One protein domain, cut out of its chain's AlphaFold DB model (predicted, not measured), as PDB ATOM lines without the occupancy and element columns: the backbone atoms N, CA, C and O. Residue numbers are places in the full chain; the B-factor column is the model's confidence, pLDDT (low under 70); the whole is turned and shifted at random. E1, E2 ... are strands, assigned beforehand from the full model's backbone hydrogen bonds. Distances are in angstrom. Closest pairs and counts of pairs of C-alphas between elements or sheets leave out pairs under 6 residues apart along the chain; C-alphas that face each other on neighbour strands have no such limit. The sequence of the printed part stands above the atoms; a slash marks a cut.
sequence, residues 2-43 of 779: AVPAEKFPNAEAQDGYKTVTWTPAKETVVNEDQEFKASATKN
ATOM      1  N   ALA A   2     -15.939 -33.475  24.852       80.31
ATOM      2  CA  ALA A   2     -15.119 -33.807  23.681       80.31
ATOM      3  C   ALA A   2     -14.324 -32.584  23.208       80.31
ATOM      4  O   ALA A   2     -14.839 -31.465  23.242       80.31
ATOM      5  N   VAL A   3     -13.082 -32.801  22.770       80.62
ATOM      6  CA  VAL A   3     -12.305 -31.763  22.080       80.62
ATOM      7  C   VAL A   3     -12.847 -31.654  20.648       80.62
ATOM      8  O   VAL A   3     -12.807 -32.660  19.934       80.62
ATOM      9  N   PRO A   4     -13.362 -30.488  20.211       81.44
ATOM     10  CA  PRO A   4     -13.890 -30.324  18.858       81.44
ATOM     11  C   PRO A   4     -12.820 -30.586  17.787       81.44
ATOM     12  O   PRO A   4     -11.656 -30.215  17.969       81.44
ATOM     13  N   ALA A   5     -13.193 -31.223  16.674       79.06
ATOM     14  CA  ALA A   5     -12.256 -31.651  15.633       79.06
ATOM     15  C   ALA A   5     -11.427 -30.493  15.037       79.06
ATOM     16  O   ALA A   5     -10.267 -30.699  14.675       79.06
ATOM     17  N   GLU A   6     -11.977 -29.275  14.996       81.88
ATOM     18  CA  GLU A   6     -11.317 -28.050  14.527       81.88
ATOM     19  C   GLU A   6     -10.230 -27.517  15.474       81.88
ATOM     20  O   GLU A   6      -9.475 -26.617  15.107       81.88
ATOM     21  N   LYS A   7     -10.145 -28.043  16.703       85.38
ATOM     22  CA  LYS A   7      -9.099 -27.691  17.676       85.38
ATOM     23  C   LYS A   7      -7.860 -28.578  17.571       85.38
ATOM     24  O   LYS A   7      -6.847 -28.258  18.190       85.38
ATOM     25  N   PHE A   8      -7.916 -29.665  16.799       87.12
ATOM     26  CA  PHE A   8      -6.743 -30.491  16.523       87.12
ATOM     27  C   PHE A   8      -5.794 -29.768  15.552       87.12
ATOM     28  O   PHE A   8      -6.269 -29.166  14.588       87.12
ATOM     29  N   PRO A   9      -4.466 -29.851  15.751       86.12
ATOM     30  CA  PRO A   9      -3.492 -29.321  14.800       86.12
ATOM     31  C   PRO A   9      -3.690 -29.891  13.390       86.12
ATOM     32  O   PRO A   9      -4.037 -31.068  13.233       86.12
ATOM     33  N   ASN A  10      -3.415 -29.079  12.365       83.81
ATOM     34  CA  ASN A  10      -3.323 -29.572  10.993       83.81
ATOM     35  C   ASN A  10      -2.032 -30.385  10.847       83.81
ATOM     36  O   ASN A  10      -0.960 -29.830  10.621       83.81
ATOM     37  N   ALA A  11      -2.133 -31.691  11.074       83.12
ATOM     38  CA  ALA A  11      -1.043 -32.629  10.873       83.12
ATOM     39  C   ALA A  11      -1.198 -33.271   9.494       83.12
ATOM     40  O   ALA A  11      -2.188 -33.957   9.232       83.12
ATOM     41  N   GLU A  12      -0.209 -33.053   8.638       82.69
ATOM     42  CA  GLU A  12      -0.095 -33.699   7.336       82.69
ATOM     43  C   GLU A  12       0.903 -34.850   7.437       82.69
ATOM     44  O   GLU A  12       1.872 -34.799   8.202       82.69
ATOM     45  N   ALA A  13       0.629 -35.927   6.705       82.31
ATOM     46  CA  ALA A  13       1.546 -37.048   6.648       82.31
ATOM     47  C   ALA A  13       2.793 -36.626   5.870       82.31
ATOM     48  O   ALA A  13       2.699 -35.870   4.906       82.31
ATOM     49  N   GLN A  14       3.957 -37.115   6.287       81.31
ATOM     50  CA  GLN A  14       5.168 -36.958   5.487       81.31
ATOM     51  C   GLN A  14       5.048 -37.763   4.187       81.31
ATOM     52  O   GLN A  14       4.331 -38.767   4.138       81.31
ATOM     53  N   ASP A  15       5.788 -37.354   3.156       73.88
ATOM     54  CA  ASP A  15       5.886 -38.103   1.902       73.88
ATOM     55  C   ASP A  15       6.221 -39.581   2.174       73.88
ATOM     56  O   ASP A  15       7.129 -39.906   2.944       73.88
ATOM     57  N   GLY A  16       5.460 -40.489   1.557       72.88
ATOM     58  CA  GLY A  16       5.590 -41.935   1.779       72.88
ATOM     59  C   GLY A  16       4.808 -42.484   2.979       72.88
ATOM     60  O   GLY A  16       4.980 -43.654   3.315       72.88
ATOM     61  N   TYR A  17       3.944 -41.691   3.620       81.06
ATOM     62  CA  TYR A  17       3.031 -42.137   4.678       81.06
ATOM     63  C   TYR A  17       1.559 -41.880   4.308       81.06
ATOM     64  O   TYR A  17       1.224 -40.912   3.626       81.06
ATOM     65  N   LYS A  18       0.667 -42.754   4.785       80.25
ATOM     66  CA  LYS A  18      -0.796 -42.650   4.667       80.25
ATOM     67  C   LYS A  18      -1.334 -41.467   5.475       80.25
ATOM     68  O   LYS A  18      -0.634 -40.891   6.301       80.25
ATOM     69  N   THR A  19      -2.612 -41.138   5.293       80.44
ATOM     70  CA  THR A  19      -3.293 -40.049   6.015       80.44
ATOM     71  C   THR A  19      -3.125 -40.146   7.536       80.44
ATOM     72  O   THR A  19      -3.260 -41.229   8.110       80.44
ATOM     73  N   VAL A  20      -2.885 -39.005   8.193       84.81
ATOM     74  CA  VAL A  20      -2.686 -38.923   9.647       84.81
ATOM     75  C   VAL A  20      -3.947 -39.339  10.404       84.81
ATOM     76  O   VAL A  20      -5.040 -38.824  10.171       84.81
ATOM     77  N   THR A  21      -3.763 -40.226  11.374       84.56
ATOM     78  CA  THR A  21      -4.771 -40.630  12.359       84.56
ATOM     79  C   THR A  21      -4.403 -40.089  13.739       84.56
ATOM     80  O   THR A  21      -3.237 -39.808  14.010       84.56
ATOM     81  N   TRP A  22      -5.396 -39.907  14.609       86.44
ATOM     82  CA  TRP A  22      -5.190 -39.456  15.988       86.44
ATOM     83  C   TRP A  22      -5.607 -40.556  16.961       86.44
ATOM     84  O   TRP A  22      -6.653 -41.175  16.762       86.44
ATOM     85  N   THR A  23      -4.813 -40.767  18.012       85.75
ATOM     86  CA  THR A  23      -5.127 -41.690  19.112       85.75
ATOM     87  C   THR A  23      -5.004 -40.965  20.460       85.75
ATOM     88  O   THR A  23      -3.900 -40.523  20.792       85.75
ATOM     89  N   PRO A  24      -6.083 -40.847  21.260       86.00
ATOM     90  CA  PRO A  24      -7.464 -41.238  20.942       86.00
ATOM     91  C   PRO A  24      -8.017 -40.533  19.690       86.00
ATOM     92  O   PRO A  24      -7.483 -39.509  19.269       86.00
ATOM     93  N   ALA A  25      -9.069 -41.080  19.071       82.38
ATOM     94  CA  ALA A  25      -9.668 -40.480  17.877       82.38
ATOM     95  C   ALA A  25     -10.149 -39.046  18.156       82.38
ATOM     96  O   ALA A  25     -10.480 -38.697  19.298       82.38
ATOM     97  N   LYS A  26     -10.214 -38.207  17.113       81.69
ATOM     98  CA  LYS A  26     -10.824 -36.874  17.234       81.69
ATOM     99  C   LYS A  26     -12.229 -37.007  17.838       81.69
ATOM    100  O   LYS A  26     -12.900 -38.007  17.605       81.69
ATOM    101  N   GLU A  27     -12.634 -36.020  18.637       80.31
ATOM    102  CA  GLU A  27     -13.926 -35.990  19.350       80.31
ATOM    103  C   GLU A  27     -14.079 -36.992  20.515       80.31
ATOM    104  O   GLU A  27     -15.157 -37.108  21.099       80.31
ATOM    105  N   THR A  28     -13.002 -37.661  20.942       82.44
ATOM    106  CA  THR A  28     -13.018 -38.443  22.193       82.44
ATOM    107  C   THR A  28     -13.319 -37.535  23.396       82.44
ATOM    108  O   THR A  28     -12.744 -36.451  23.535       82.44
ATOM    109  N   VAL A  29     -14.228 -37.964  24.282       81.25
ATOM    110  CA  VAL A  29     -14.596 -37.226  25.505       81.25
ATOM    111  C   VAL A  29     -13.469 -37.308  26.529       81.25
ATOM    112  O   VAL A  29     -13.060 -38.396  26.923       81.25
ATOM    113  N   VAL A  30     -13.016 -36.145  26.991       80.50
ATOM    114  CA  VAL A  30     -11.931 -36.014  27.965       80.50
ATOM    115  C   VAL A  30     -12.496 -35.638  29.338       80.50
ATOM    116  O   VAL A  30     -13.316 -34.713  29.432       80.50
ATOM    117  N   ASN A  31     -12.066 -36.360  30.379       82.38
ATOM    118  CA  ASN A  31     -12.510 -36.196  31.775       82.38
ATOM    119  C   ASN A  31     -11.352 -35.908  32.758       82.38
ATOM    120  O   ASN A  31     -11.606 -35.634  33.928       82.38
ATOM    121  N   GLU A  32     -10.111 -35.954  32.276       83.12
ATOM    122  CA  GLU A  32      -8.853 -35.651  32.974       83.12
ATOM    123  C   GLU A  32      -7.818 -35.168  31.943       83.12
ATOM    124  O   GLU A  32      -8.124 -35.139  30.752       83.12
ATOM    125  N   ASP A  33      -6.616 -34.771  32.354       86.75
ATOM    126  CA  ASP A  33      -5.575 -34.360  31.403       86.75
ATOM    127  C   ASP A  33      -5.261 -35.500  30.411       86.75
ATOM    128  O   ASP A  33      -4.829 -36.581  30.808       86.75
ATOM    129  N   GLN A  34      -5.486 -35.267  29.111       87.75
ATOM    130  CA  GLN A  34      -5.410 -36.296  28.067       87.75
ATOM    131  C   GLN A  34      -4.471 -35.893  26.927       87.75
ATOM    132  O   GLN A  34      -4.619 -34.834  26.317       87.75
ATOM    133  N   GLU A  35      -3.548 -36.792  26.582       88.81
ATOM    134  CA  GLU A  35      -2.670 -36.666  25.417       88.81
ATOM    135  C   GLU A  35      -3.337 -37.264  24.165       88.81
ATOM    136  O   GLU A  35      -3.896 -38.363  24.220       88.81
ATOM    137  N   PHE A  36      -3.247 -36.555  23.035       89.81
ATOM    138  CA  PHE A  36      -3.646 -37.029  21.709       89.81
ATOM    139  C   PHE A  36      -2.404 -37.135  20.820       89.81
ATOM    140  O   PHE A  36      -1.705 -36.144  20.612       89.81
ATOM    141  N   LYS A  37      -2.134 -38.324  20.272       89.06
ATOM    142  CA  LYS A  37      -0.973 -38.584  19.410       89.06
ATOM    143  C   LYS A  37      -1.400 -38.709  17.958       89.06
ATOM    144  O   LYS A  37      -2.224 -39.560  17.634       89.06
ATOM    145  N   ALA A  38      -0.817 -37.881  17.096       88.75
ATOM    146  CA  ALA A  38      -0.894 -38.061  15.654       88.75
ATOM    147  C   ALA A  38       0.058 -39.185  15.225       88.75
ATOM    148  O   ALA A  38       1.228 -39.190  15.610       88.75
ATOM    149  N   SER A  39      -0.424 -40.122  14.415       84.25
ATOM    150  CA  SER A  39       0.394 -41.157  13.784       84.25
ATOM    151  C   SER A  39      -0.048 -41.394  12.344       84.25
ATOM    152  O   SER A  39      -1.219 -41.240  11.993       84.25
ATOM    153  N   ALA A  40       0.900 -41.774  11.496       84.94
ATOM    154  CA  ALA A  40       0.655 -42.169  10.119       84.94
ATOM    155  C   ALA A  40       1.344 -43.510   9.855       84.94
ATOM    156  O   ALA A  40       2.431 -43.774  10.376       84.94
ATOM    157  N   THR A  41       0.713 -44.367   9.060       82.75
ATOM    158  CA  THR A  41       1.303 -45.641   8.634       82.75
ATOM    159  C   THR A  41       2.117 -45.403   7.371       82.75
ATOM    160  O   THR A  41       1.639 -44.722   6.470       82.75
ATOM    161  N   LYS A  42       3.335 -45.939   7.287       82.94
ATOM    162  CA  LYS A  42       4.143 -45.852   6.064       82.94
ATOM    163  C   LYS A  42       3.412 -46.552   4.911       82.94
ATOM    164  O   LYS A  42       2.788 -47.591   5.139       82.94
ATOM    165  N   ASN A  43       3.464 -45.983   3.710       84.19
ATOM    166  CA  ASN A  43       3.001 -46.663   2.506       84.19
ATOM    167  C   ASN A  43       3.801 -47.952   2.325       84.19
ATOM    168  O   ASN A  43       4.990 -48.010   2.650       84.19
TER     169      ASN A  43
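This is residues 2 to 43 of the 779 residues of an uncharacterized protein of Peptoniphilus faecalis (UniProt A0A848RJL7). This is a rod with little regular structure, in which the chain runs along the long axis, folds back near Gly 16, and folds back again near Asn 31. A small hairpin of two short strands, E1 and E2, lies in the middle of the two later runs. The printed part has 42 residues, of which 6 are in named elements: no named helix, and E1 then E2, an antiparallel sheet, class all strand. It is loose, with a radius of gyration of the C-alphas of 11.4 A and spans of 35 by 16 by 12 A.

Residues 2 to 20 hold no named element and begin at C-alpha 2, (-15.119, -33.807, 23.681). E1, residues 21 to 23, starts at C-alpha 21, (-4.771, -40.630, 12.359), and is 6.8 A long. E2, residues 37 to 39, is 6.3 A long and ends at C-alpha 39, (0.394, -41.157, 13.784).

E1 and E2 form a hairpin, antiparallel at 145 degrees. C-alphas 22 and 38 face each other at 4.5 A. N 21 and O 39, 2.8 A, and N 37 and O 23, 2.9 A, are within hydrogen-bond range.

The C-alphas farthest apart, Gly 16 and Asn 31, are 35.5 A apart. The link E1 to E2 is long, 13 residues. The printed part has no cut, and no printed residue is under 70 in pLDDT.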